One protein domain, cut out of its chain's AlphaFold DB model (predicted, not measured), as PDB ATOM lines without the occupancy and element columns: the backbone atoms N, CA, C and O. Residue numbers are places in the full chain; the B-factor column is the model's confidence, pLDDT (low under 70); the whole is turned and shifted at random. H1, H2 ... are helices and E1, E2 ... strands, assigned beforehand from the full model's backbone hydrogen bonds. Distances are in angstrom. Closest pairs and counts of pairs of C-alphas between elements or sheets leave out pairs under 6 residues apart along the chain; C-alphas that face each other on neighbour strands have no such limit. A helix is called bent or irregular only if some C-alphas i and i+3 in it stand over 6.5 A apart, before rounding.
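This is residues 6 to 79 and 90 to 224 of the 236 residues of an uncharacterized protein of Halobacteriales archaeon QH_6_68_27 (UniProt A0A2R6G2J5). One long helix, H1, runs nearly straight; its residues 6 to 32 stick out as a free stalk, while its arm H1b packs along one face of a twisted six-strand sheet and on the small strand pair E1 and E10. Past the end of H1, the pairs E3 with E4 and E11 with E12, and the short helix H2, make the far end. The printed part has 209 residues with two named helices and twelve named strands, in the order H1 E1 E2 E3 H2 E4 E5 E6 E7 E8 E9 E10 E11 E12; the class is mixed. The large sheet runs E8 E7 E6 E5 E2 E9, all antiparallel. The whole is extended, with a radius of gyration of the C-alphas of 25.8 A and spans of 106 by 34 by 28 A.

Find C-alpha 6 at (130.038, 116.134, 165.655), where H1, residues 6 to 61, begins. By its hydrogen bonds it was assigned as one helix, but it is bent: C-alphas 30 and 33 are 6.7 A apart. Its arms are H1a, residues 6 to 30, 37.0 A long, and H1b, residues 33 to 61, 42.1 A long, ending at (140.659, 112.162, 85.740). Next come E1 (69 to 74), E2 (92 to 98, 19.1 A), E3 (106 to 109), H2 (116 to 120), E4 (127 to 130), E5 (133 to 139, 19.2 A), E6 (148 to 152), E7 (155 to 159), E8 (164 to 166), E9 (188 to 191), E10 (194 to 199), E11 (207 to 212) and E12 (218 to 223), which ends at (139.502, 120.542, 75.477).

Look first at E5 to E8, a meander of hairpins, each strand the antiparallel neighbour of the one before: N 149 and O 136 are 2.9 A apart, N 157 and O 150 2.9 A, N 165 and O 158 2.8 A. E2 is the antiparallel neighbour of E5, with N 94 and O 137 2.9 A apart, and of E9, with N 95 and O 189 2.9 A apart, both within hydrogen-bond range. H1b is on this twisted sheet, two layers, at a height over the sheet of 9.0 A; its closest C-alphas to E7 are Gln 53 and Leu 156, 7.1 A. E1 and E10 are antiparallel (N 71 to O 197, 2.9 A), and C-alphas 51 of H1b and 73 of E1 come within 5.7 A. E3 and E4 pair through N 107 and O 129, 2.8 A, the hairpin E11 and E12 through N 209 and O 221, 2.8 A. Every O i to N i+4 pair of H1b is within hydrogen-bond range, 20 of 21 in H1a; H2 has 0 of 1, and 1 of 2 O i to N i+3 pairs.

The C-alphas of Arg 6 and Gly 116, the two farthest apart, are 105.7 A from each other. Residues 80 to 89 are not printed; C-alphas 79 and 90 are 6.5 A apart across the cut. The link E8 to E9 is long, 21 residues. The mean pLDDT of the printed part is 83.3; residues 6 to 7, 63 to 66, 168 to 174, 176 to 177 and 203 to 224 are under 70.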
ATOM      1  N   ARG A   6     129.109 116.857 166.549       58.28
ATOM      2  CA  ARG A   6     130.038 116.134 165.655       58.28
ATOM      3  C   ARG A   6     129.437 115.836 164.279       58.28
ATOM      4  O   ARG A   6     130.184 115.753 163.310       58.28
ATOM      5  N   GLY A   7     128.109 115.723 164.169       60.84
ATOM      6  CA  GLY A   7     127.426 115.554 162.878       60.84
ATOM      7  C   GLY A   7     127.460 116.812 161.998       60.84
ATOM      8  O   GLY A   7     127.483 116.718 160.770       60.84
ATOM      9  N   GLN A   8     127.536 117.997 162.614       70.44
ATOM     10  CA  GLN A   8     127.434 119.277 161.910       70.44
ATOM     11  C   GLN A   8     128.683 119.605 161.074       70.44
ATOM     12  O   GLN A   8     128.565 120.114 159.961       70.44
ATOM     13  N   SER A   9     129.886 119.280 161.558       78.12
ATOM     14  CA  SER A   9     131.139 119.540 160.828       78.12
ATOM     15  C   SER A   9     131.294 118.652 159.588       78.12
ATOM     16  O   SER A   9     131.737 119.130 158.543       78.12
ATOM     17  N   ILE A  10     130.858 117.389 159.670       84.81
ATOM     18  CA  ILE A  10     130.815 116.457 158.531       84.81
ATOM     19  C   ILE A  10     129.853 116.981 157.461       84.81
ATOM     20  O   ILE A  10     130.186 116.989 156.277       84.81
ATOM     21  N   GLN A  11     128.683 117.471 157.873       83.31
ATOM     22  CA  GLN A  11     127.691 118.027 156.958       83.31
ATOM     23  C   GLN A  11     128.201 119.291 156.251       83.31
ATOM     24  O   GLN A  11     128.058 119.412 155.035       83.31
ATOM     25  N   ILE A  12     128.843 120.205 156.984       85.62
ATOM     26  CA  ILE A  12     129.450 121.413 156.405       85.62
ATOM     27  C   ILE A  12     130.562 121.033 155.413       85.62
ATOM     28  O   ILE A  12     130.600 121.566 154.306       85.62
ATOM     29  N   GLY A  13     131.419 120.068 155.760       88.62
ATOM     30  CA  GLY A  13     132.457 119.559 154.859       88.62
ATOM     31  C   GLY A  13     131.886 118.948 153.576       88.62
ATOM     32  O   GLY A  13     132.374 119.243 152.486       88.62
ATOM     33  N   ALA A  14     130.813 118.160 153.680       92.88
ATOM     34  CA  ALA A  14     130.152 117.554 152.527       92.88
ATOM     35  C   ALA A  14     129.533 118.600 151.584       92.88
ATOM     36  O   ALA A  14     129.698 118.497 150.369       92.88
ATOM     37  N   VAL A  15     128.872 119.632 152.123       94.44
ATOM     38  CA  VAL A  15     128.292 120.720 151.315       94.44
ATOM     39  C   VAL A  15     129.381 121.517 150.598       94.44
ATOM     40  O   VAL A  15     129.231 121.828 149.418       94.44
ATOM     41  N   LEU A  16     130.496 121.811 151.272       94.62
ATOM     42  CA  LEU A  16     131.622 122.519 150.658       94.62
ATOM     43  C   LEU A  16     132.289 121.695 149.550       94.62
ATOM     44  O   LEU A  16     132.559 122.233 148.478       94.62
ATOM     45  N   LEU A  17     132.508 120.394 149.770       95.94
ATOM     46  CA  LEU A  17     133.050 119.494 148.747       95.94
ATOM     47  C   LEU A  17     132.112 119.371 147.546       95.94
ATOM     48  O   LEU A  17     132.561 119.428 146.403       95.94
ATOM     49  N   PHE A  18     130.808 119.250 147.791       96.06
ATOM     50  CA  PHE A  18     129.814 119.215 146.726       96.06
ATOM     51  C   PHE A  18     129.779 120.535 145.946       96.06
ATOM     52  O   PHE A  18     129.793 120.523 144.718       96.06
ATOM     53  N   GLY A  19     129.815 121.677 146.637       97.12
ATOM     54  CA  GLY A  19     129.901 122.992 146.002       97.12
ATOM     55  C   GLY A  19     131.153 123.139 145.135       97.12
ATOM     56  O   GLY A  19     131.058 123.559 143.982       97.12
ATOM     57  N   ALA A  20     132.314 122.716 145.641       97.25
ATOM     58  CA  ALA A  20     133.559 122.708 144.878       97.25
ATOM     59  C   ALA A  20     133.470 121.803 143.638       97.25
ATOM     60  O   ALA A  20     133.916 122.197 142.560       97.25
ATOM     61  N   LEU A  21     132.842 120.628 143.758       96.12
ATOM     62  CA  LEU A  21     132.612 119.718 142.635       96.12
ATOM     63  C   LEU A  21     131.712 120.346 141.564       96.12
ATOM     64  O   LEU A  21     132.024 120.258 140.380       96.12
ATOM     65  N   VAL A  22     130.619 121.002 141.961       95.38
ATOM     66  CA  VAL A  22     129.707 121.683 141.028       95.38
ATOM     67  C   VAL A  22     130.427 122.813 140.293       95.38
ATOM     68  O   VAL A  22     130.290 122.928 139.077       95.38
ATOM     69  N   ILE A  23     131.240 123.609 140.994       96.19
ATOM     70  CA  ILE A  23     132.047 124.674 140.378       96.19
ATOM     71  C   ILE A  23     133.062 124.082 139.395       96.19
ATOM     72  O   ILE A  23     133.188 124.574 138.273       96.19
ATOM     73  N   ALA A  24     133.750 123.003 139.777       95.25
ATOM     74  CA  ALA A  24     134.685 122.313 138.894       95.25
ATOM     75  C   ALA A  24     133.980 121.772 137.638       95.25
ATOM     76  O   ALA A  24     134.488 121.930 136.526       95.25
ATOM     77  N   LEU A  25     132.785 121.196 137.794       94.56
ATOM     78  CA  LEU A  25     131.996 120.681 136.681       94.56
ATOM     79  C   LEU A  25     131.510 121.800 135.756       94.56
ATOM     80  O   LEU A  25     131.601 121.665 134.537       94.56
ATOM     81  N   ALA A  26     131.043 122.913 136.319       94.44
ATOM     82  CA  ALA A  26     130.659 124.093 135.553       94.44
ATOM     83  C   ALA A  26     131.849 124.648 134.753       94.44
ATOM     84  O   ALA A  26     131.708 124.935 133.566       94.44
ATOM     85  N   GLY A  27     133.041 124.711 135.359       95.19
ATOM     86  CA  GLY A  27     134.275 125.083 134.661       95.19
ATOM     87  C   GLY A  27     134.629 124.116 133.527       95.19
ATOM     88  O   GLY A  27     134.981 124.546 132.427       95.19
ATOM     89  N   TYR A  28     134.466 122.810 133.743       94.25
ATOM     90  CA  TYR A  28     134.660 121.809 132.693       94.25
ATOM     91  C   TYR A  28     133.700 122.019 131.507       94.25
ATOM     92  O   TYR A  28     134.152 122.012 130.360       94.25
ATOM     93  N   GLN A  29     132.408 122.280 131.762       92.56
ATOM     94  CA  GLN A  29     131.436 122.599 130.701       92.56
ATOM     95  C   GLN A  29     131.770 123.900 129.968       92.56
ATOM     96  O   GLN A  29     131.610 123.972 128.757       92.56
ATOM     97  N   ALA A  30     132.195 124.933 130.696       93.69
ATOM     98  CA  ALA A  30     132.367 126.268 130.133       93.69
ATOM     99  C   ALA A  30     133.635 126.397 129.277       93.69
ATOM    100  O   ALA A  30     133.644 127.159 128.315       93.69
ATOM    101  N   PHE A  31     134.698 125.659 129.615       94.25
ATOM    102  CA  PHE A  31     136.007 125.851 128.986       94.25
ATOM    103  C   PHE A  31     136.530 124.604 128.277       94.25
ATOM    104  O   PHE A  31     137.051 124.702 127.171       94.25
ATOM    105  N   VAL A  32     136.389 123.420 128.877       94.44
ATOM    106  CA  VAL A  32     137.023 122.204 128.345       94.44
ATOM    107  C   VAL A  32     136.189 121.584 127.228       94.44
ATOM    108  O   VAL A  32     136.737 121.213 126.190       94.44
ATOM    109  N   VAL A  33     134.868 121.489 127.406       95.00
ATOM    110  CA  VAL A  33     133.971 120.902 126.396       95.00
ATOM    111  C   VAL A  33     133.998 121.687 125.073       95.00
ATOM    112  O   VAL A  33     134.227 121.049 124.043       95.00
ATOM    113  N   PRO A  34     133.868 123.033 125.052       94.88
ATOM    114  CA  PRO A  34     133.941 123.801 123.812       94.88
ATOM    115  C   PRO A  34     135.285 123.637 123.105       94.88
ATOM    116  O   PRO A  34     135.299 123.351 121.914       94.88
ATOM    117  N   GLN A  35     136.405 123.697 123.837       95.75
ATOM    118  CA  GLN A  35     137.742 123.511 123.255       95.75
ATOM    119  C   GLN A  35     137.928 122.124 122.629       95.75
ATOM    120  O   GLN A  35     138.569 121.983 121.590       95.75
ATOM    121  N   GLN A  36     137.395 121.074 123.255       95.50
ATOM    122  CA  GLN A  36     137.458 119.724 122.693       95.50
ATOM    123  C   GLN A  36     136.593 119.590 121.437       95.50
ATOM    124  O   GLN A  36     137.029 118.977 120.463       95.50
ATOM    125  N   ASN A  37     135.394 120.172 121.451       96.44
ATOM    126  CA  ASN A  37     134.486 120.158 120.309       96.44
ATOM    127  C   ASN A  37     135.062 120.963 119.134       96.44
ATOM    128  O   ASN A  37     135.006 120.499 118.000       96.44
ATOM    129  N   GLU A  38     135.700 122.103 119.402       96.88
ATOM    130  CA  GLU A  38     136.350 122.939 118.390       96.88
ATOM    131  C   GLU A  38     137.511 122.208 117.716       96.88
ATOM    132  O   GLU A  38     137.606 122.207 116.493       96.88
ATOM    133  N   ARG A  39     138.351 121.501 118.483       96.56
ATOM    134  CA  ARG A  39     139.426 120.665 117.916       96.56
ATOM    135  C   ARG A  39     138.883 119.575 116.994       96.56
ATOM    136  O   ARG A  39     139.480 119.302 115.956       96.56
ATOM    137  N   LEU A  40     137.765 118.955 117.369       97.25
ATOM    138  CA  LEU A  40     137.115 117.923 116.566       97.25
ATOM    139  C   LEU A  40     136.544 118.508 115.266       97.25
ATOM    140  O   LEU A  40     136.745 117.932 114.200       97.25
ATOM    141  N   GLU A  41     135.885 119.664 115.329       97.62
ATOM    142  CA  GLU A  41     135.357 120.361 114.148       97.62
ATOM    143  C   GLU A  41     136.466 120.888 113.228       97.62
ATOM    144  O   GLU A  41     136.362 120.779 112.006       97.62
ATOM    145  N   PHE A  42     137.569 121.382 113.793       97.31
ATOM    146  CA  PHE A  42     138.760 121.773 113.041       97.31
ATOM    147  C   PHE A  42     139.408 120.575 112.334       97.31
ATOM    148  O   PHE A  42     139.767 120.666 111.159       97.31
ATOM    149  N   SER A  43     139.528 119.435 113.023       97.38
ATOM    150  CA  SER A  43     140.023 118.193 112.417       97.38
ATOM    151  C   SER A  43     139.109 117.733 111.284       97.38
ATOM    152  O   SER A  43     139.595 117.400 110.209       97.38
ATOM    153  N   HIS A  44     137.792 117.764 111.494       97.56
ATOM    154  CA  HIS A  44     136.821 117.434 110.454       97.56
ATOM    155  C   HIS A  44     136.941 118.375 109.248       97.56
ATOM    156  O   HIS A  44     136.904 117.922 108.110       97.56
ATOM    157  N   SER A  45     137.156 119.674 109.474       96.69
ATOM    158  CA  SER A  45     137.385 120.630 108.389       96.69
ATOM    159  C   SER A  45     138.587 120.260 107.522       96.69
ATOM    160  O   SER A  45     138.512 120.449 106.316       96.69
ATOM    161  N   GLN A  46     139.677 119.754 108.104       95.31
ATOM    162  CA  GLN A  46     140.830 119.284 107.328       95.31
ATOM    163  C   GLN A  46     140.492 118.013 106.545       95.31
ATOM    164  O   GLN A  46     140.745 117.959 105.348       95.31
ATOM    165  N   THR A  47     139.823 117.045 107.177       96.56
ATOM    166  CA  THR A  47     139.384 115.813 106.503       96.56
ATOM    167  C   THR A  47     138.523 116.102 105.273       96.56
ATOM    168  O   THR A  47     138.777 115.551 104.208       96.56
ATOM    169  N   VAL A  48     137.546 117.006 105.380       96.62
ATOM    170  CA  VAL A  48     136.695 117.356 104.230       96.62
ATOM    171  C   VAL A  48     137.483 118.057 103.130       96.62
ATOM    172  O   VAL A  48     137.201 117.867 101.952       96.62
ATOM    173  N   GLN A  49     138.472 118.870 103.489       94.31
ATOM    174  CA  GLN A  49     139.332 119.528 102.509       94.31
ATOM    175  C   GLN A  49     140.144 118.508 101.697       94.31
ATOM    176  O   GLN A  49     140.201 118.634 100.472       94.31
ATOM    177  N   ASP A  50     140.664 117.465 102.345       94.44
ATOM    178  CA  ASP A  50     141.344 116.349 101.678       94.44
ATOM    179  C   ASP A  50     140.372 115.548 100.784       94.44
ATOM    180  O   ASP A  50     140.643 115.315  99.606       94.44
ATOM    181  N   GLU A  51     139.178 115.207 101.284       95.88
ATOM    182  CA  GLU A  51     138.148 114.490 100.509       95.88
ATOM    183  C   GLU A  51     137.655 115.296  99.291       95.88
ATOM    184  O   GLU A  51     137.362 114.745  98.225       95.88
ATOM    185  N   LEU A  52     137.573 116.626  99.406       94.94
ATOM    186  CA  LEU A  52     137.246 117.508  98.284       94.94
ATOM    187  C   LEU A  52     138.394 117.606  97.275       94.94
ATOM    188  O   LEU A  52     138.140 117.773  96.076       94.94
ATOM    189  N   GLN A  53     139.644 117.474  97.719       92.69
ATOM    190  CA  GLN A  53     140.786 117.335  96.821       92.69
ATOM    191  C   GLN A  53     140.716 116.015  96.040       92.69
ATOM    192  O   GLN A  53     140.961 116.012  94.829       92.69
ATOM    193  N   ASP A  54     140.286 114.926  96.673       92.12
ATOM    194  CA  ASP A  54     140.027 113.654  95.993       92.12
ATOM    195  C   ASP A  54     138.862 113.750  95.001       92.12
ATOM    196  O   ASP A  54     138.969 113.281  93.862       92.12
ATOM    197  N   LEU A  55     137.774 114.433  95.373       92.38
ATOM    198  CA  LEU A  55     136.650 114.698  94.472       92.38
ATOM    199  C   LEU A  55     137.098 115.495  93.241       92.38
ATOM    200  O   LEU A  55     136.761 115.152  92.105       92.38
ATOM    201  N   ARG A  56     137.927 116.521  93.447       88.62
ATOM    202  CA  ARG A  56     138.582 117.252  92.361       88.62
ATOM    203  C   ARG A  56     139.399 116.322  91.464       88.62
ATOM    204  O   ARG A  56     139.293 116.415  90.240       88.62
ATOM    205  N   ASN A  57     140.226 115.454  92.042       87.31
ATOM    206  CA  ASN A  57     141.062 114.531  91.275       87.31
ATOM    207  C   ASN A  57     140.198 113.573  90.435       87.31
ATOM    208  O   ASN A  57     140.554 113.260  89.294       87.31
ATOM    209  N   ALA A  58     139.033 113.168  90.953       88.31
ATOM    210  CA  ALA A  58     138.041 112.394  90.212       88.31
ATOM    211  C   ALA A  58     137.446 113.178  89.030       88.31
ATOM    212  O   ALA A  58     137.372 112.622  87.935       88.31
ATOM    213  N   PHE A  59     137.097 114.463  89.198       86.81
ATOM    214  CA  PHE A  59     136.630 115.312  88.090       86.81
ATOM    215  C   PHE A  59     137.673 115.460  86.980       86.81
ATOM    216  O   PHE A  59     137.349 115.309  85.803       86.81
ATOM    217  N   VAL A  60     138.932 115.720  87.343       80.88
ATOM    218  CA  VAL A  60     140.021 115.901  86.370       80.88
ATOM    219  C   VAL A  60     140.310 114.600  85.622       80.88
ATOM    220  O   VAL A  60     140.391 114.602  84.394       80.88
ATOM    221  N   SER A  61     140.383 113.476  86.336       78.25
ATOM    222  CA  SER A  61     140.659 112.162  85.740       78.25
ATOM    223  C   SER A  61     139.517 111.638  84.859       78.25
ATOM    224  O   SER A  61     139.767 110.918  83.894       78.25
ATOM    225  N   ALA A  62     138.264 112.013  85.145       76.50
ATOM    226  CA  ALA A  62     137.103 111.585  84.358       76.50
ATOM    227  C   ALA A  62     137.158 112.062  82.893       76.50
ATOM    228  O   ALA A  62     136.494 111.495  82.035       76.50
ATOM    229  N   THR A  63     137.959 113.080  82.568       66.44
ATOM    230  CA  THR A  63     138.106 113.555  81.181       66.44
ATOM    231  C   THR A  63     138.804 112.553  80.247       66.44
ATOM    232  O   THR A  63     138.644 112.664  79.032       66.44
ATOM    233  N   GLY A  64     139.544 111.573  80.786       62.66
ATOM    234  CA  GLY A  64     140.261 110.542  80.018       62.66
ATOM    235  C   GLY A  64     139.767 109.106  80.223       62.66
ATOM    236  O   GLY A  64     140.011 108.261  79.366       62.66
ATOM    237  N   ASP A  65     139.041 108.837  81.312       62.72
ATOM    238  CA  ASP A  65     138.501 107.514  81.636       62.72
ATOM    239  C   ASP A  65     136.981 107.473  81.443       62.72
ATOM    240  O   ASP A  65     136.255 108.323  81.950       62.72
ATOM    241  N   ALA A  66     136.466 106.434  80.777       62.59
ATOM    242  CA  ALA A  66     135.022 106.245  80.584       62.59
ATOM    243  C   ALA A  66     134.282 105.725  81.838       62.59
ATOM    244  O   ALA A  66     133.053 105.627  81.838       62.59
ATOM    245  N   SER A  67     135.012 105.371  82.899       74.50
ATOM    246  CA  SER A  67     134.450 104.724  84.086       74.50
ATOM    247  C   SER A  67     133.927 105.746  85.103       74.50
ATOM    248  O   SER A  67     134.678 106.638  85.505       74.50
ATOM    249  N   PRO A  68     132.673 105.608  85.579       79.31
ATOM    250  CA  PRO A  68     132.174 106.370  86.718       79.31
ATOM    251  C   PRO A  68     133.054 106.180  87.957       79.31
ATOM    252  O   PRO A  68     133.543 105.078  88.209       79.31
ATOM    253  N   ARG A  69     133.209 107.236  88.756       87.12
ATOM    254  CA  ARG A  69     133.909 107.193  90.046       87.12
ATOM    255  C   ARG A  69     132.992 107.724  91.134       87.12
ATOM    256  O   ARG A  69     132.285 108.698  90.905       87.12
ATOM    257  N   SER A  70     133.016 107.099  92.302       91.62
ATOM    258  CA  SER A  70     132.263 107.563  93.465       91.62
ATOM    259  C   SER A  70     133.243 108.037  94.528       91.62
ATOM    260  O   SER A  70     134.182 107.312  94.858       91.62
ATOM    261  N   VAL A  71     133.050 109.254  95.028       93.88
ATOM    262  CA  VAL A  71     133.879 109.843  96.085       93.88
ATOM    263  C   VAL A  71     132.996 110.126  97.286       93.88
ATOM    264  O   VAL A  71     131.907 110.681  97.152       93.88
ATOM    265  N   SER A  72     133.448 109.706  98.462       96.50
ATOM    266  CA  SER A  72     132.748 109.975  99.716       96.50
ATOM    267  C   SER A  72     133.253 111.278 100.317       96.50
ATOM    268  O   SER A  72     134.457 111.494 100.372       96.50
ATOM    269  N   VAL A  73     132.328 112.127 100.759       97.31
ATOM    270  CA  VAL A  73     132.616 113.387 101.445       97.31
ATOM    271  C   VAL A  73     131.847 113.407 102.760       97.31
ATOM    272  O   VAL A  73     130.622 113.255 102.792       97.31
ATOM    273  N   THR A  74     132.559 113.575 103.859       97.69
ATOM    274  CA  THR A  74     132.047 113.574 105.223       97.69
ATOM    275  C   THR A  74     131.492 114.959 105.543       97.69
ATOM    276  O   THR A  74     132.204 115.856 105.951       97.69
ATOM    277  N   LEU A  75     130.199 115.190 105.315       97.06
ATOM    278  CA  LEU A  75     129.619 116.536 105.415       97.06
ATOM    279  C   LEU A  75     129.452 117.030 106.853       97.06
ATOM    280  O   LEU A  75     129.311 118.226 107.079       97.06
ATOM    281  N   GLY A  76     129.435 116.130 107.827       95.75
ATOM    282  CA  GLY A  76     129.298 116.479 109.231       95.75
ATOM    283  C   GLY A  76     129.876 115.406 110.134       95.75
ATOM    284  O   GLY A  76     130.166 114.288 109.706       95.75
ATOM    285  N   THR A  77     130.001 115.746 111.412       95.56
ATOM    286  CA  THR A  77     130.673 114.915 112.412       95.56
ATOM    287  C   THR A  77     129.852 114.810 113.692       95.56
ATOM    288  O   THR A  77     128.811 115.449 113.847       95.56
ATOM    289  N   ARG A  78     130.285 113.947 114.609       94.88
ATOM    290  CA  ARG A  78     129.619 113.693 115.886       94.88
ATOM    291  C   ARG A  78     130.594 113.915 117.023       94.88
ATOM    292  O   ARG A  78     131.749 113.501 116.952       94.88
ATOM    293  N   TYR A  79     130.103 114.535 118.086       94.94
ATOM    294  CA  TYR A  79     130.864 114.629 119.321       94.94
ATOM    295  C   TYR A  79     130.881 113.281 120.043       94.94
ATOM    296  O   TYR A  79     129.897 112.543 119.966       94.94
ATOM    297  N   PRO A  90     124.755 117.380 116.751       93.94
ATOM    298  CA  PRO A  90     125.876 117.071 115.872       93.94
ATOM    299  C   PRO A  90     125.997 118.126 114.761       93.94
ATOM    300  O   PRO A  90     124.983 118.450 114.129       93.94
ATOM    301  N   PRO A  91     127.204 118.659 114.503       96.12
ATOM    302  CA  PRO A  91     127.411 119.580 113.399       96.12
ATOM    303  C   PRO A  91     127.124 118.894 112.061       96.12
ATOM    304  O   PRO A  91     127.331 117.692 111.870       96.12
ATOM    305  N   SER A  92     126.641 119.687 111.117       96.25
ATOM    306  CA  SER A  92     126.309 119.243 109.762       96.25
ATOM    307  C   SER A  92     127.055 120.084 108.739       96.25
ATOM    308  O   SER A  92     127.746 121.036 109.090       96.25
ATOM    309  N   GLY A  93     126.899 119.749 107.468       97.44
ATOM    310  CA  GLY A  93     127.410 120.550 106.370       97.44
ATOM    311  C   GLY A  93     126.597 120.297 105.118       97.44
ATOM    312  O   GLY A  93     125.896 119.285 105.004       97.44
ATOM    313  N   SER A  94     126.673 121.253 104.199       97.81
ATOM    314  CA  SER A  94     125.998 121.203 102.910       97.81
ATOM    315  C   SER A  94     127.014 121.072 101.785       97.81
ATOM    316  O   SER A  94     127.982 121.832 101.756       97.81
ATOM    317  N   LEU A  95     126.760 120.170 100.842       97.81
ATOM    318  CA  LEU A  95     127.489 120.059  99.586       97.81
ATOM    319  C   LEU A  95     126.509 120.267  98.438       97.81
ATOM    320  O   LEU A  95     125.506 119.557  98.335       97.81
ATOM    321  N   ARG A  96     126.792 121.247  97.583       96.88
ATOM    322  CA  ARG A  96     125.904 121.604  96.478       96.88
ATOM    323  C   ARG A  96     126.655 122.013  95.224       96.88
ATOM    324  O   ARG A  96     127.774 122.506  95.301       96.88
ATOM    325  N   THR A  97     126.015 121.872  94.074       94.94
ATOM    326  CA  THR A  97     126.447 122.535  92.839       94.94
ATOM    327  C   THR A  97     125.830 123.926  92.751       94.94
ATOM    328  O   THR A  97     124.649 124.093  93.050       94.94
ATOM    329  N   ALA A  98     126.596 124.917  92.305       94.25
ATOM    330  CA  ALA A  98     126.115 126.270  92.038       94.25
ATOM    331  C   ALA A  98     126.459 126.676  90.599       94.25
ATOM    332  O   ALA A  98     127.551 126.387  90.121       94.25
ATOM    333  N   GLY A  99     125.519 127.310  89.895       90.94
ATOM    334  CA  GLY A  99     125.704 127.794  88.519       90.94
ATOM    335  C   GLY A  99     125.589 126.736  87.414       90.94
ATOM    336  O   GLY A  99     125.284 127.086  86.285       90.94
ATOM    337  N   THR A 100     125.711 125.442  87.718       87.19
ATOM    338  CA  THR A 100     125.679 124.350  86.719       87.19
ATOM    339  C   THR A 100     124.391 124.266  85.892       87.19
ATOM    340  O   THR A 100     124.396 123.686  84.807       87.19
ATOM    341  N   THR A 101     123.286 124.820  86.394       84.56
ATOM    342  CA  THR A 101     121.989 124.908  85.707       84.56
ATOM    343  C   THR A 101     121.647 126.326  85.241       84.56
ATOM    344  O   THR A 101     120.598 126.525  84.628       84.56
ATOM    345  N   ASP A 102     122.508 127.307  85.522       85.06
ATOM    346  CA  ASP A 102     122.314 128.708  85.160       85.06
ATOM    347  C   ASP A 102     122.981 128.994  83.803       85.06
ATOM    348  O   ASP A 102     124.204 128.895  83.685       85.06
ATOM    349  N   PRO A 103     122.222 129.374  82.756       75.94
ATOM    350  CA  PRO A 103     122.804 129.709  81.459       75.94
ATOM    351  C   PRO A 103     123.719 130.947  81.499       75.94
ATOM    352  O   PRO A 103     124.505 131.137  80.572       75.94
ATOM    353  N   GLY A 104     123.625 131.783  82.539       82.06
ATOM    354  CA  GLY A 104     124.513 132.919  82.778       82.06
ATOM    355  C   GLY A 104     125.883 132.536  83.346       82.06
ATOM    356  O   GLY A 104     126.808 133.346  83.271       82.06
ATOM    357  N   VAL A 105     126.046 131.314  83.867       84.38
ATOM    358  CA  VAL A 105     127.325 130.808  84.384       84.38
ATOM    359  C   VAL A 105     127.969 129.901  83.339       84.38
ATOM    360  O   VAL A 105     127.540 128.776  83.071       84.38
ATOM    361  N   ALA A 106     129.027 130.407  82.712       86.12
ATOM    362  CA  ALA A 106     129.738 129.680  81.675       86.12
ATOM    363  C   ALA A 106     131.235 129.993  81.673       86.12
ATOM    364  O   ALA A 106     131.666 131.119  81.920       86.12
ATOM    365  N   MET A 107     132.024 128.989  81.305       85.62
ATOM    366  CA  MET A 107     133.434 129.137  80.992       85.62
ATOM    367  C   MET A 107     133.586 129.590  79.543       85.62
ATOM    368  O   MET A 107     133.059 128.955  78.627       85.62
ATOM    369  N   ARG A 108     134.362 130.651  79.321       87.56
ATOM    370  CA  ARG A 108     134.673 131.166  77.986       87.56
ATOM    371  C   ARG A 108     136.155 130.987  77.676       87.56
ATOM    372  O   ARG A 108     137.006 131.513  78.385       87.56
ATOM    373  N   VAL A 109     136.452 130.290  76.583       84.31
ATOM    374  CA  VAL A 109     137.800 130.167  76.018       84.31
ATOM    375  C   VAL A 109     137.854 131.025  74.758       84.31
ATOM    376  O   VAL A 109     137.262 130.674  73.738       84.31
ATOM    377  N   GLY A 110     138.522 132.174  74.853       87.19
ATOM    378  CA  GLY A 110     138.694 133.120  73.749       87.19
ATOM    379  C   GLY A 110     140.131 133.170  73.241       87.19
ATOM    380  O   GLY A 110     141.056 132.768  73.946       87.19
ATOM    381  N   ASN A 111     140.323 133.681  72.020       83.75
ATOM    382  CA  ASN A 111     141.634 133.864  71.372       83.75
ATOM    383  C   ASN A 111     142.494 132.593  71.216       83.75
ATOM    384  O   ASN A 111     143.677 132.687  70.887       83.75
ATOM    385  N   ALA A 112     141.924 131.405  71.416       83.75
ATOM    386  CA  ALA A 112     142.625 130.143  71.235       83.75
ATOM    387  C   ALA A 112     142.682 129.772  69.745       83.75
ATOM    388  O   ALA A 112     141.651 129.681  69.078       83.75
ATOM    389  N   ARG A 113     143.903 129.574  69.230       84.19
ATOM    390  CA  ARG A 113     144.171 129.198  67.836       84.19
ATOM    391  C   ARG A 113     145.007 127.930  67.761       84.19
ATOM    392  O   ARG A 113     146.005 127.814  68.469       84.19
ATOM    393  N   ALA A 114     144.630 127.013  66.879       82.50
ATOM    394  CA  ALA A 114     145.376 125.792  66.606       82.50
ATOM    395  C   ALA A 114     145.760 125.692  65.127       82.50
ATOM    396  O   ALA A 114     145.123 126.279  64.256       82.50
ATOM    397  N   THR A 115     146.805 124.921  64.841       81.50
ATOM    398  CA  THR A 115     147.234 124.585  63.475       81.50
ATOM    399  C   THR A 115     146.801 123.163  63.100       81.50
ATOM    400  O   THR A 115     146.633 122.315  63.977       81.50
ATOM    401  N   GLY A 116     146.676 122.868  61.800       80.12
ATOM    402  CA  GLY A 116     146.244 121.552  61.297       80.12
ATOM    403  C   GLY A 116     144.725 121.352  61.366       80.12
ATOM    404  O   GLY A 116     143.987 122.326  61.465       80.12
ATOM    405  N   GLU A 117     144.249 120.100  61.354       73.38
ATOM    406  CA  GLU A 117     142.803 119.764  61.357       73.38
ATOM    407  C   GLU A 117     142.022 120.365  62.536       73.38
ATOM    408  O   GLU A 117     140.808 120.539  62.484       73.38
ATOM    409  N   THR A 118     142.711 120.666  63.632       74.06
ATOM    410  CA  THR A 118     142.100 121.238  64.833       74.06
ATOM    411  C   THR A 118     141.899 122.759  64.723       74.06
ATOM    412  O   THR A 118     141.144 123.331  65.511       74.06
ATOM    413  N   GLY A 119     142.530 123.413  63.741       79.19
ATOM    414  CA  GLY A 119     142.387 124.846  63.465       79.19
ATOM    415  C   GLY A 119     140.978 125.250  63.028       79.19
ATOM    416  O   GLY A 119     140.556 126.360  63.328       79.19
ATOM    417  N   ASP A 120     140.207 124.325  62.448       81.31
ATOM    418  CA  ASP A 120     138.784 124.541  62.136       81.31
ATOM    419  C   ASP A 120     137.933 124.709  63.407       81.31
ATOM    420  O   ASP A 120     136.875 125.338  63.399       81.31
ATOM    421  N   PHE A 121     138.374 124.111  64.519       79.19
ATOM    422  CA  PHE A 121     137.692 124.210  65.806       79.19
ATOM    423  C   PHE A 121     138.260 125.341  66.676       79.19
ATOM    424  O   PHE A 121     137.499 126.056  67.330       79.19
ATOM    425  N   TRP A 122     139.576 125.544  66.662       85.50
ATOM    426  CA  TRP A 122     140.247 126.652  67.345       85.50
ATOM    427  C   TRP A 122     140.776 127.654  66.317       85.50
ATOM    428  O   TRP A 122     141.965 127.670  66.004       85.50
ATOM    429  N   ASP A 123     139.878 128.489  65.801       85.88
ATOM    430  CA  ASP A 123     140.136 129.538  64.803       85.88
ATOM    431  C   ASP A 123     140.297 130.941  65.435       85.88
ATOM    432  O   ASP A 123     140.563 131.936  64.755       85.88
ATOM    433  N   GLY A 124     140.189 131.027  66.764       83.12
ATOM    434  CA  GLY A 124     140.176 132.269  67.535       83.12
ATOM    435  C   GLY A 124     138.779 132.757  67.915       83.12
ATOM    436  O   GLY A 124     138.687 133.693  68.707       83.12
ATOM    437  N   THR A 125     137.715 132.124  67.411       87.31
ATOM    438  CA  THR A 125     136.339 132.381  67.849       87.31
ATOM    439  C   THR A 125     136.143 131.896  69.278       87.31
ATOM    440  O   THR A 125     136.607 130.821  69.663       87.31
ATOM    441  N   ASP A 126     135.413 132.675  70.071       87.94
ATOM    442  CA  ASP A 126     135.142 132.315  71.455       87.94
ATOM    443  C   ASP A 126     134.300 131.047  71.559       87.94
ATOM    444  O   ASP A 126     133.258 130.892  70.915       87.94
ATOM    445  N   ARG A 127     134.733 130.150  72.440       85.69
ATOM    446  CA  ARG A 127     133.991 128.947  72.806       85.69
ATOM    447  C   ARG A 127     133.439 129.114  74.211       85.69
ATOM    448  O   ARG A 127     134.179 129.448  75.133       85.69
ATOM    449  N   VAL A 128     132.137 128.890  74.367       86.00
ATOM    450  CA  VAL A 128     131.424 129.033  75.643       86.00
ATOM    451  C   VAL A 128     130.888 127.672  76.066       86.00
ATOM    452  O   VAL A 128     130.239 126.987  75.276       86.00
ATOM    453  N   TYR A 129     131.161 127.294  77.309       84.81
ATOM    454  CA  TYR A 129     130.747 126.030  77.907       84.81
ATOM    455  C   TYR A 129     130.010 126.309  79.213       84.81
ATOM    456  O   TYR A 129     130.591 126.889  80.130       84.81
ATOM    457  N   SER A 130     128.747 125.893  79.317       87.00
ATOM    458  CA  SER A 130     128.017 125.936  80.590       87.00
ATOM    459  C   SER A 130     128.744 125.103  81.640       87.00
ATOM    460  O   SER A 130     129.231 124.009  81.348       87.00
ATOM    461  N   THR A 131     128.845 125.646  82.846       90.19
ATOM    462  CA  THR A 131     129.595 125.041  83.947       90.19
ATOM    463  C   THR A 131     129.091 125.589  85.276       90.19
ATOM    464  O   THR A 131     128.185 126.411  85.320       90.19
ATOM    465  N   GLY A 132     129.699 125.163  86.372       92.12
ATOM    466  CA  GLY A 132     129.493 125.775  87.669       92.12
ATOM    467  C   GLY A 132     130.568 125.354  88.655       92.12
ATOM    468  O   GLY A 132     131.626 124.849  88.272       92.12
ATOM    469  N   SER A 133     130.259 125.531  89.929       93.81
ATOM    470  CA  SER A 133     131.120 125.170  91.045       93.81
ATOM    471  C   SER A 133     130.483 124.091  91.913       93.81
ATOM    472  O   SER A 133     129.258 123.999  92.007       93.81
ATOM    473  N   VAL A 134     131.304 123.328  92.627       95.12
ATOM    474  CA  VAL A 134     130.863 122.538  93.786       95.12
ATOM    475  C   VAL A 134     131.243 123.306  95.044       95.12
ATOM    476  O   VAL A 134     132.385 123.726  95.194       95.12
ATOM    477  N   VAL A 135     130.280 123.510  95.937       97.25
ATOM    478  CA  VAL A 135     130.419 124.331  97.140       97.25
ATOM    479  C   VAL A 135     130.121 123.477  98.360       97.25
ATOM    480  O   VAL A 135     129.004 122.976  98.512       97.25
ATOM    481  N   TYR A 136     131.111 123.355  99.237       97.94
ATOM    482  CA  TYR A 136     130.956 122.804 100.573       97.94
ATOM    483  C   TYR A 136     130.906 123.928 101.603       97.94
ATOM    484  O   TYR A 136     131.788 124.785 101.647       97.94
ATOM    485  N   ARG A 137     129.883 123.902 102.458       98.06
ATOM    486  CA  ARG A 137     129.740 124.835 103.574       98.06
ATOM    487  C   ARG A 137     129.458 124.063 104.865       98.06
ATOM    488  O   ARG A 137     128.406 123.424 104.949       98.06
ATOM    489  N   PRO A 138     130.349 124.126 105.865       97.69
ATOM    490  CA  PRO A 138     130.091 123.523 107.162       97.69
ATOM    491  C   PRO A 138     129.099 124.358 107.985       97.69
ATOM    492  O   PRO A 138     128.996 125.575 107.832       97.69
ATOM    493  N   ASN A 139     128.398 123.686 108.894       97.12
ATOM    494  CA  ASN A 139     127.542 124.253 109.932       97.12
ATOM    495  C   ASN A 139     128.009 123.718 111.296       97.12
ATOM    496  O   ASN A 139     127.375 122.855 111.912       97.12
ATOM    497  N   TYR A 140     129.192 124.182 111.697       97.62
ATOM    498  CA  TYR A 140     129.835 123.866 112.968       97.62
ATOM    499  C   TYR A 140     129.221 124.657 114.122       97.62
ATOM    500  O   TYR A 140     128.749 125.775 113.927       97.62
ATOM    501  N   ASN A 141     129.249 124.090 115.329       96.88
ATOM    502  CA  ASN A 141     128.671 124.753 116.498       96.88
ATOM    503  C   ASN A 141     129.671 125.664 117.217       96.88
ATOM    504  O   ASN A 141     129.247 126.630 117.847       96.88
ATOM    505  N   VAL A 142     130.971 125.341 117.187       96.00
ATOM    506  CA  VAL A 142     131.988 126.060 117.980       96.00
ATOM    507  C   VAL A 142     133.172 126.546 117.143       96.00
ATOM    508  O   VAL A 142     133.712 127.612 117.426       96.00
ATOM    509  N   TYR A 143     133.541 125.842 116.075       96.38
ATOM    510  CA  TYR A 143     134.597 126.257 115.161       96.38
ATOM    511  C   TYR A 143     134.081 127.286 114.143       96.38
ATOM    512  O   TYR A 143     133.655 126.955 113.035       96.38
ATOM    513  N   GLY A 144     134.134 128.564 114.527       92.81
ATOM    514  CA  GLY A 144     133.672 129.685 113.697       92.81
ATOM    515  C   GLY A 144     134.608 130.078 112.546       92.81
ATOM    516  O   GLY A 144     134.202 130.831 111.667       92.81
ATOM    517  N   GLY A 145     135.848 129.579 112.532       92.31
ATOM    518  CA  GLY A 145     136.866 129.917 111.527       92.31
ATOM    519  C   GLY A 145     136.824 129.072 110.251       92.31
ATOM    520  O   GLY A 145     137.754 129.135 109.449       92.31
ATOM    521  N   ALA A 146     135.804 128.235 110.070       94.94
ATOM    522  CA  ALA A 146     135.752 127.317 108.942       94.94
ATOM    523  C   ALA A 146     135.458 128.033 107.610       94.94
ATOM    524  O   ALA A 146     134.478 128.778 107.526       94.94
ATOM    525  N   PRO A 147     136.249 127.781 106.551       96.12
ATOM    526  CA  PRO A 147     135.984 128.350 105.238       96.12
ATOM    527  C   PRO A 147     134.811 127.654 104.541       96.12
ATOM    528  O   PRO A 147     134.472 126.503 104.823       96.12
ATOM    529  N   THR A 148     134.243 128.342 103.554       97.44
ATOM    530  CA  THR A 148     133.477 127.692 102.487       97.44
ATOM    531  C   THR A 148     134.468 127.168 101.454       97.44
ATOM    532  O   THR A 148     135.237 127.943 100.891       97.44
ATOM    533  N   THR A 149     134.475 125.863 101.194       96.75
ATOM    534  CA  THR A 149     135.392 125.276 100.210       96.75
ATOM    535  C   THR A 149     134.696 125.184  98.856       96.75
ATOM    536  O   THR A 149     133.616 124.602  98.736       96.75
ATOM    537  N   VAL A 150     135.305 125.770  97.830       94.75
ATOM    538  CA  VAL A 150     134.740 125.892  96.484       94.75
ATOM    539  C   VAL A 150     135.665 125.221  95.479       94.75
ATOM    540  O   VAL A 150     136.846 125.552  95.386       94.75
ATOM    541  N   TYR A 151     135.119 124.283  94.709       92.00
ATOM    542  CA  TYR A 151     135.749 123.753  93.507       92.00
ATOM    543  C   TYR A 151     135.147 124.418  92.272       92.00
ATOM    544  O   TYR A 151     133.934 124.361  92.076       92.00
ATOM    545  N   GLU A 152     135.989 124.979  91.410       87.88
ATOM    546  CA  GLU A 152     135.567 125.603  90.156       87.88
ATOM    547  C   GLU A 152     136.638 125.410  89.070       87.88
ATOM    548  O   GLU A 152     137.810 125.721  89.296       87.88
ATOM    549  N   HIS A 153     136.239 124.894  87.897       78.62
ATOM    550  CA  HIS A 153     137.035 124.646  86.671       78.62
ATOM    551  C   HIS A 153     138.237 123.681  86.764       78.62
ATOM    552  O   HIS A 153     138.492 122.910  85.839       78.62
ATOM    553  N   SER A 154     139.000 123.749  87.849       78.12
ATOM    554  CA  SER A 154     140.133 122.896  88.235       78.12
ATOM    555  C   SER A 154     140.793 123.381  89.535       78.12
ATOM    556  O   SER A 154     141.712 122.720  90.034       78.12
ATOM    557  N   ALA A 155     140.354 124.513  90.091       84.94
ATOM    558  CA  ALA A 155     140.843 125.075  91.338       84.94
ATOM    559  C   ALA A 155     139.960 124.631  92.505       84.94
ATOM    560  O   ALA A 155     138.740 124.579  92.383       84.94
ATOM    561  N   LEU A 156     140.598 124.323  93.633       90.62
ATOM    562  CA  LEU A 156     139.941 124.118  94.917       90.62
ATOM    563  C   LEU A 156     140.438 125.207  95.865       90.62
ATOM    564  O   LEU A 156     141.648 125.341  96.080       90.62
ATOM    565  N   VAL A 157     139.512 126.001  96.387       93.06
ATOM    566  CA  VAL A 157     139.822 127.176  97.200       93.06
ATOM    567  C   VAL A 157     138.997 127.202  98.480       93.06
ATOM    568  O   VAL A 157     137.855 126.757  98.504       93.06
ATOM    569  N   ASN A 158     139.581 127.752  99.535       95.00
ATOM    570  CA  ASN A 158     138.918 128.092 100.781       95.00
ATOM    571  C   ASN A 158     138.556 129.573 100.746       95.00
ATOM    572  O   ASN A 158     139.440 130.427 100.682       95.00
ATOM    573  N   ASP A 159     137.266 129.869 100.796       94.88
ATOM    574  CA  ASP A 159     136.725 131.214 100.918       94.88
ATOM    575  C   ASP A 159     136.351 131.503 102.378       94.88
ATOM    576  O   ASP A 159     135.503 130.830 102.969       94.88
ATOM    577  N   PHE A 160     136.997 132.514 102.957       93.25
ATOM    578  CA  PHE A 160     136.748 132.993 104.319       93.25
ATOM    579  C   PHE A 160     135.860 134.249 104.348       93.25
ATOM    580  O   PHE A 160     135.655 134.837 105.407       93.25
ATOM    581  N   GLY A 161     135.377 134.725 103.195       90.31
ATOM    582  CA  GLY A 161     134.649 135.988 103.039       90.31
ATOM    583  C   GLY A 161     135.548 137.230 103.062       90.31
ATOM    584  O   GLY A 161     135.294 138.185 102.333       90.31
ATOM    585  N   SER A 162     136.634 137.221 103.844       89.06
ATOM    586  CA  SER A 162     137.679 138.260 103.825       89.06
ATOM    587  C   SER A 162     138.733 138.044 102.736       89.06
ATOM    588  O   SER A 162     139.552 138.926 102.480       89.06
ATOM    589  N   GLY A 163     138.759 136.857 102.135       89.75
ATOM    590  CA  GLY A 163     139.734 136.468 101.130       89.75
ATOM    591  C   GLY A 163     139.674 134.978 100.818       89.75
ATOM    592  O   GLY A 163     139.031 134.196 101.523       89.75
ATOM    593  N   THR A 164     140.376 134.599  99.755       91.31
ATOM    594  CA  THR A 164     140.363 133.244  99.208       91.31
ATOM    595  C   THR A 164     141.771 132.659  99.210       91.31
ATOM    596  O   THR A 164     142.713 133.303  98.749       91.31
ATOM    597  N   VAL A 165     141.916 131.431  99.711       90.62
ATOM    598  CA  VAL A 165     143.196 130.714  99.801       90.62
ATOM    599  C   VAL A 165     143.103 129.397  99.021       90.62
ATOM    600  O   VAL A 165     142.221 128.592  99.312       90.62
ATOM    601  N   PRO A 166     143.976 129.133  98.036       88.31
ATOM    602  CA  PRO A 166     143.988 127.851  97.330       88.31
ATOM    603  C   PRO A 166     144.503 126.720  98.238       88.31
ATOM    604  O   PRO A 166     145.477 126.923  98.958       88.31
ATOM    605  N   LEU A 167     143.885 125.531  98.191       81.44
ATOM    606  CA  LEU A 167     144.274 124.408  99.067       81.44
ATOM    607  C   LEU A 167     145.544 123.697  98.593       81.44
ATOM    608  O   LEU A 167     146.429 123.455  99.402       81.44
ATOM    609  N   ALA A 168     145.661 123.381  97.299       63.06
ATOM    610  CA  ALA A 168     146.898 122.912  96.668       63.06
ATOM    611  C   ALA A 168     146.722 122.734  95.152       63.06
ATOM    612  O   ALA A 168     145.629 122.437  94.665       63.06
ATOM    613  N   GLY A 169     147.838 122.868  94.422       55.38
ATOM    614  CA  GLY A 169     148.039 122.379  93.056       55.38
ATOM    615  C   GLY A 169     146.977 122.810  92.055       55.38
ATOM    616  O   GLY A 169     146.196 121.975  91.608       55.38
ATOM    617  N   GLN A 170     146.966 124.081  91.646       52.62
ATOM    618  CA  GLN A 170     146.269 124.479  90.423       52.62
ATOM    619  C   GLN A 170     146.848 123.658  89.257       52.62
ATOM    620  O   GLN A 170     147.850 124.032  88.661       52.62
ATOM    621  N   ALA A 171     146.178 122.568  88.873       50.00
ATOM    622  CA  ALA A 171     146.423 121.840  87.621       50.00
ATOM    623  C   ALA A 171     145.950 122.669  86.409       50.00
ATOM    624  O   ALA A 171     145.585 122.137  85.364       50.00
ATOM    625  N   PHE A 172     145.897 123.989  86.586       52.50
ATOM    626  CA  PHE A 172     145.560 124.946  85.561       52.50
ATOM    627  C   PHE A 172     146.661 124.977  84.501       52.50
ATOM    628  O   PHE A 172     146.349 125.163  83.333       52.50
ATOM    629  N   VAL A 173     147.924 124.742  84.887       54.94
ATOM    630  CA  VAL A 173     149.062 124.693  83.964       54.94
ATOM    631  C   VAL A 173     150.070 123.642  84.424       54.94
ATOM    632  O   VAL A 173     150.806 123.863  85.382       54.94
ATOM    633  N   GLU A 174     150.155 122.517  83.718       62.56
ATOM    634  CA  GLU A 174     151.296 121.605  83.842       62.56
ATOM    635  C   GLU A 174     152.275 121.879  82.700       62.56
ATOM    636  O   GLU A 174     152.114 121.411  81.569       62.56
ATOM    637  N   GLY A 175     153.258 122.736  82.988       70.06
ATOM    638  CA  GLY A 175     154.227 123.259  82.027       70.06
ATOM    639  C   GLY A 175     153.561 124.077  80.925       70.06
ATOM    640  O   GLY A 175     153.496 125.299  80.979       70.06
ATOM    641  N   LYS A 176     153.084 123.374  79.906       68.38
ATOM    642  CA  LYS A 176     152.463 123.918  78.703       68.38
ATOM    643  C   LYS A 176     151.013 123.482  78.563       68.38
ATOM    644  O   LYS A 176     150.357 123.995  77.672       68.38
ATOM    645  N   THR A 177     150.531 122.566  79.404       65.81
ATOM    646  CA  THR A 177     149.204 121.958  79.301       65.81
ATOM    647  C   THR A 177     148.194 122.661  80.196       65.81
ATOM    648  O   THR A 177     148.369 122.667  81.412       65.81
ATOM    649  N   VAL A 178     147.122 123.198  79.611       71.94
ATOM    650  CA  VAL A 178     145.967 123.728  80.352       71.94
ATOM    651  C   VAL A 178     144.819 122.721  80.316       71.94
ATOM    652  O   VAL A 178     144.346 122.364  79.232       71.94
ATOM    653  N   THR A 179     144.363 122.287  81.496       75.06
ATOM    654  CA  THR A 179     143.227 121.366  81.659       75.06
ATOM    655  C   THR A 179     142.039 122.108  82.259       75.06
ATOM    656  O   THR A 179     142.103 122.616  83.380       75.06
ATOM    657  N   LEU A 180     140.943 122.156  81.503       77.88
ATOM    658  CA  LEU A 180     139.696 122.804  81.900       77.88
ATOM    659  C   LEU A 180     138.583 121.764  81.971       77.88
ATOM    660  O   LEU A 180     138.309 121.082  80.981       77.88
ATOM    661  N   VAL A 181     137.931 121.662  83.127       82.12
ATOM    662  CA  VAL A 181     136.801 120.753  83.339       82.12
ATOM    663  C   VAL A 181     135.535 121.579  83.523       82.12
ATOM    664  O   VAL A 181     135.446 122.405  84.428       82.12
ATOM    665  N   ALA A 182     134.549 121.352  82.657       86.25
ATOM    666  CA  ALA A 182     133.217 121.917  82.819       86.25
ATOM    667  C   ALA A 182     132.341 120.950  83.624       86.25
ATOM    668  O   ALA A 182     132.291 119.754  83.326       86.25
ATOM    669  N   LEU A 183     131.649 121.470  84.634       88.38
ATOM    670  CA  LEU A 183     130.750 120.688  85.473       88.38
ATOM    671  C   LEU A 183     129.309 120.785  84.979       88.38
ATOM    672  O   LEU A 183     128.807 121.867  84.700       88.38
ATOM    673  N   ASN A 184     128.617 119.650  84.941       87.44
ATOM    674  CA  ASN A 184     127.184 119.598  84.684       87.44
ATOM    675  C   ASN A 184     126.535 118.630  85.674       87.44
ATOM    676  O   ASN A 184     126.989 117.494  85.823       87.44
ATOM    677  N   GLY A 185     125.490 119.087  86.354       87.06
ATOM    678  CA  GLY A 185     124.748 118.300  87.327       87.06
ATOM    679  C   GLY A 185     124.066 119.169  88.372       87.06
ATOM    680  O   GLY A 185     124.327 120.366  88.473       87.06
ATOM    681  N   SER A 186     123.195 118.547  89.156       90.25
ATOM    682  CA  SER A 186     122.511 119.167  90.287       90.25
ATOM    683  C   SER A 186     122.743 118.314  91.530       90.25
ATOM    684  O   SER A 186     122.191 117.219  91.645       90.25
ATOM    685  N   LEU A 187     123.570 118.806  92.444       92.75
ATOM    686  CA  LEU A 187     123.757 118.248  93.777       92.75
ATOM    687  C   LEU A 187     123.257 119.271  94.792       92.75
ATOM    688  O   LEU A 187     123.626 120.439  94.715       92.75
ATOM    689  N   ASP A 188     122.452 118.821  95.744       96.06
ATOM    690  CA  ASP A 188     122.104 119.575  96.944       96.06
ATOM    691  C   ASP A 188     121.873 118.562  98.066       96.06
ATOM    692  O   ASP A 188     120.952 117.743  98.016       96.06
ATOM    693  N   THR A 189     122.786 118.526  99.030       96.38
ATOM    694  CA  THR A 189     122.701 117.607 100.158       96.38
ATOM    695  C   THR A 189     123.214 118.281 101.417       96.38
ATOM    696  O   THR A 189     124.251 118.938 101.405       96.38
ATOM    697  N   THR A 190     122.490 118.099 102.519       97.19
ATOM    698  CA  THR A 190     122.877 118.580 103.848       97.19
ATOM    699  C   THR A 190     122.702 117.449 104.844       97.19
ATOM    700  O   THR A 190     121.593 116.930 104.984       97.19
ATOM    701  N   ARG A 191     123.783 117.016 105.504       94.12
ATOM    702  CA  ARG A 191     123.748 115.861 106.422       94.12
ATOM    703  C   ARG A 191     124.776 115.991 107.557       94.12
ATOM    704  O   ARG A 191     125.860 116.518 107.329       94.12
ATOM    705  N   PRO A 192     124.484 115.471 108.765       92.56
ATOM    706  CA  PRO A 192     125.454 115.310 109.851       92.56
ATOM    707  C   PRO A 192     126.228 113.982 109.697       92.56
ATOM    708  O   PRO A 192     126.145 113.090 110.546       92.56
ATOM    709  N   GLY A 193     126.882 113.799 108.547       93.75
ATOM    710  CA  GLY A 193     127.585 112.566 108.181       93.75
ATOM    711  C   GLY A 193     127.992 112.541 106.709       93.75
ATOM    712  O   GLY A 193     128.003 113.572 106.046       93.75
ATOM    713  N   THR A 194     128.301 111.362 106.178       95.94
ATOM    714  CA  THR A 194     128.868 111.210 104.830       95.94
ATOM    715  C   THR A 194     127.819 111.246 103.713       95.94
ATOM    716  O   THR A 194     126.709 110.720 103.839       95.94
ATOM    717  N   ALA A 195     128.195 111.849 102.588       95.38
ATOM    718  CA  ALA A 195     127.502 111.773 101.311       95.38
ATOM    719  C   ALA A 195     128.447 111.208 100.244       95.38
ATOM    720  O   ALA A 195     129.634 111.514 100.229       95.38
ATOM    721  N   SER A 196     127.913 110.388  99.344       94.56
ATOM    722  CA  SER A 196     128.640 109.889  98.177       94.56
ATOM    723  C   SER A 196     128.284 110.749  96.963       94.56
ATOM    724  O   SER A 196     127.119 111.099  96.759       94.56
ATOM    725  N   VAL A 197     129.305 111.128  96.198       92.25
ATOM    726  CA  VAL A 197     129.201 111.924  94.977       92.25
ATOM    727  C   VAL A 197     129.660 111.071  93.807       92.25
ATOM    728  O   VAL A 197     130.827 110.684  93.723       92.25
ATOM    729  N   ASP A 198     128.740 110.808  92.884       90.62
ATOM    730  CA  ASP A 198     129.024 110.054  91.669       90.62
ATOM    731  C   ASP A 198     129.460 110.987  90.538       90.62
ATOM    732  O   ASP A 198     128.692 111.811  90.037       90.62
ATOM    733  N   VAL A 199     130.696 110.809  90.088       87.31
ATOM    734  CA  VAL A 199     131.291 111.520  88.963       87.31
ATOM    735  C   VAL A 199     131.171 110.663  87.711       87.31
ATOM    736  O   VAL A 199     131.634 109.519  87.673       87.31
ATOM    737  N   ARG A 200     130.552 111.218  86.665       84.69
ATOM    738  CA  ARG A 200     130.347 110.535  85.382       84.69
ATOM    739  C   ARG A 200     130.867 111.388  84.226       84.69
ATOM    740  O   ARG A 200     130.479 112.552  84.122       84.69
ATOM    741  N   PRO A 201     131.691 110.828  83.326       79.31
ATOM    742  CA  PRO A 201     132.148 111.553  82.151       79.31
ATOM    743  C   PRO A 201     131.002 111.742  81.151       79.31
ATOM    744  O   PRO A 201     130.421 110.779  80.655       79.31
ATOM    745  N   VAL A 202     130.684 112.996  80.816       73.19
ATOM    746  CA  VAL A 202     129.723 113.327  79.741       73.19
ATOM    747  C   VAL A 202     130.406 113.303  78.365       73.19
ATOM    748  O   VAL A 202     129.759 113.130  77.332       73.19
ATOM    749  N   SER A 203     131.730 113.461  78.330       61.16
ATOM    750  CA  SER A 203     132.565 113.335  77.133       61.16
ATOM    751  C   SER A 203     133.845 112.587  77.499       61.16
ATOM    752  O   SER A 203     134.700 113.147  78.170       61.16
ATOM    753  N   ALA A 204     133.958 111.326  77.073       48.75
ATOM    754  CA  ALA A 204     135.128 110.471  77.325       48.75
ATOM    755  C   ALA A 204     136.213 110.578  76.232       48.75
ATOM    756  O   ALA A 204     137.233 109.903  76.303       48.75
ATOM    757  N   SER A 205     135.994 111.390  75.187       43.47
ATOM    758  CA  SER A 205     137.003 111.655  74.160       43.47
ATOM    759  C   SER A 205     137.756 112.946  74.482       43.47
ATOM    760  O   SER A 205     137.276 114.046  74.189       43.47
ATOM    761  N   THR A 206     138.945 112.818  75.060       51.03
ATOM    762  CA  THR A 206     139.931 113.898  75.156       51.03
ATOM    763  C   THR A 206     140.473 114.204  73.761       51.03
ATOM    764  O   THR A 206     141.035 113.333  73.101       51.03
ATOM    765  N   ARG A 207     140.325 115.448  73.284       51.53
ATOM    766  CA  ARG A 207     141.090 115.939  72.130       51.53
ATOM    767  C   ARG A 207     142.056 117.007  72.630       51.53
ATOM    768  O   ARG A 207     141.676 118.143  72.900       51.53
ATOM    769  N   THR A 208     143.311 116.610  72.806       52.69
ATOM    770  CA  THR A 208     144.395 117.534  73.144       52.69
ATOM    771  C   THR A 208     144.672 118.424  71.943       52.69
ATOM    772  O   THR A 208     144.849 117.933  70.827       52.69
ATOM    773  N   VAL A 209     144.695 119.734  72.157       55.69
ATOM    774  CA  VAL A 209     144.951 120.722  71.114       55.69
ATOM    775  C   VAL A 209     146.252 121.436  71.415       55.69
ATOM    776  O   VAL A 209     146.370 122.109  72.428       55.69
ATOM    777  N   SER A 210     147.240 121.332  70.537       46.81
ATOM    778  CA  SER A 210     148.458 122.133  70.668       46.81
ATOM    779  C   SER A 210     148.171 123.580  70.259       46.81
ATOM    780  O   SER A 210     147.840 123.842  69.103       46.81
ATOM    781  N   VAL A 211     148.299 124.513  71.200       52.19
ATOM    782  CA  VAL A 211     148.252 125.964  70.963       52.19
ATOM    783  C   VAL A 211     149.700 126.472  70.950       52.19
ATOM    784  O   VAL A 211     150.582 125.898  71.582       52.19
ATOM    785  N   THR A 212     150.014 127.526  70.203       45.88
ATOM    786  CA  THR A 212     151.362 128.123  70.231       45.88
ATOM    787  C   THR A 212     151.229 129.619  70.442       45.88
ATOM    788  O   THR A 212     150.465 130.279  69.742       45.88
ATOM    789  N   ASN A 213     151.960 130.158  71.419       39.94
ATOM    790  CA  ASN A 213     152.041 131.596  71.631       39.94
ATOM    791  C   ASN A 213     152.857 132.227  70.489       39.94
ATOM    792  O   ASN A 213     153.913 131.707  70.123       39.94
ATOM    793  N   THR A 214     152.394 133.354  69.944       50.41
ATOM    794  CA  THR A 214     153.048 134.101  68.854       50.41
ATOM    795  C   THR A 214     154.505 134.487  69.165       50.41
ATOM    796  O   THR A 214     155.268 134.735  68.238       50.41
ATOM    797  N   SER A 215     154.943 134.453  70.431       50.66
ATOM    798  CA  SER A 215     156.349 134.642  70.826       50.66
ATOM    799  C   SER A 215     157.213 133.361  70.856       50.66
ATOM    800  O   SER A 215     158.313 133.386  71.401       50.66
ATOM    801  N   GLY A 216     156.752 132.233  70.299       37.44
ATOM    802  CA  GLY A 216     157.567 131.020  70.102       37.44
ATOM    803  C   GLY A 216     157.499 129.965  71.216       37.44
ATOM    804  O   GLY A 216     158.195 128.953  71.144       37.44
ATOM    805  N   ALA A 217     156.643 130.139  72.226       38.78
ATOM    806  CA  ALA A 217     156.404 129.117  73.245       38.78
ATOM    807  C   ALA A 217     155.148 128.291  72.909       38.78
ATOM    808  O   ALA A 217     154.022 128.782  72.981       38.78
ATOM    809  N   THR A 218     155.329 127.022  72.538       39.50
ATOM    810  CA  THR A 218     154.237 126.032  72.416       39.50
ATOM    811  C   THR A 218     153.509 125.893  73.757       39.50
ATOM    812  O   THR A 218     154.192 125.807  74.766       39.50
ATOM    813  N   SER A 219     152.181 125.839  73.796       41.84
ATOM    814  CA  SER A 219     151.358 125.531  74.975       41.84
ATOM    815  C   SER A 219     150.224 124.579  74.571       41.84
ATOM    816  O   SER A 219     149.355 124.945  73.797       41.84
ATOM    817  N   SER A 220     150.195 123.343  75.052       39.72
ATOM    818  CA  SER A 220     149.070 122.431  74.813       39.72
ATOM    819  C   SER A 220     147.821 122.841  75.621       39.72
ATOM    820  O   SER A 220     147.893 123.239  76.772       39.72
ATOM    821  N   GLN A 221     146.627 122.745  75.057       40.28
ATOM    822  CA  GLN A 221     145.357 122.950  75.755       40.28
ATOM    823  C   GLN A 221     144.466 121.737  75.484       40.28
ATOM    824  O   GLN A 221     144.148 121.424  74.339       40.28
ATOM    825  N   SER A 222     144.069 121.020  76.531       36.03
ATOM    826  CA  SER A 222     143.165 119.877  76.394       36.03
ATOM    827  C   SER A 222     141.729 120.362  76.509       36.03
ATOM    828  O   SER A 222     141.352 120.938  77.527       36.03
ATOM    829  N   THR A 223     140.917 120.145  75.470       39.16
ATOM    830  CA  THR A 223     139.502 120.542  75.477       39.16
ATOM    831  C   THR A 223     138.618 119.393  75.008       39.16
ATOM    832  O   THR A 223     138.919 118.693  74.042       39.16
ATOM    833  N   SER A 224     137.512 119.160  75.713       37.53
ATOM    834  CA  SER A 224     136.497 118.185  75.311       37.53
ATOM    835  C   SER A 224     135.524 118.835  74.325       37.53
ATOM    836  O   SER A 224     134.897 119.845  74.654       37.53
TER     837      SER A 224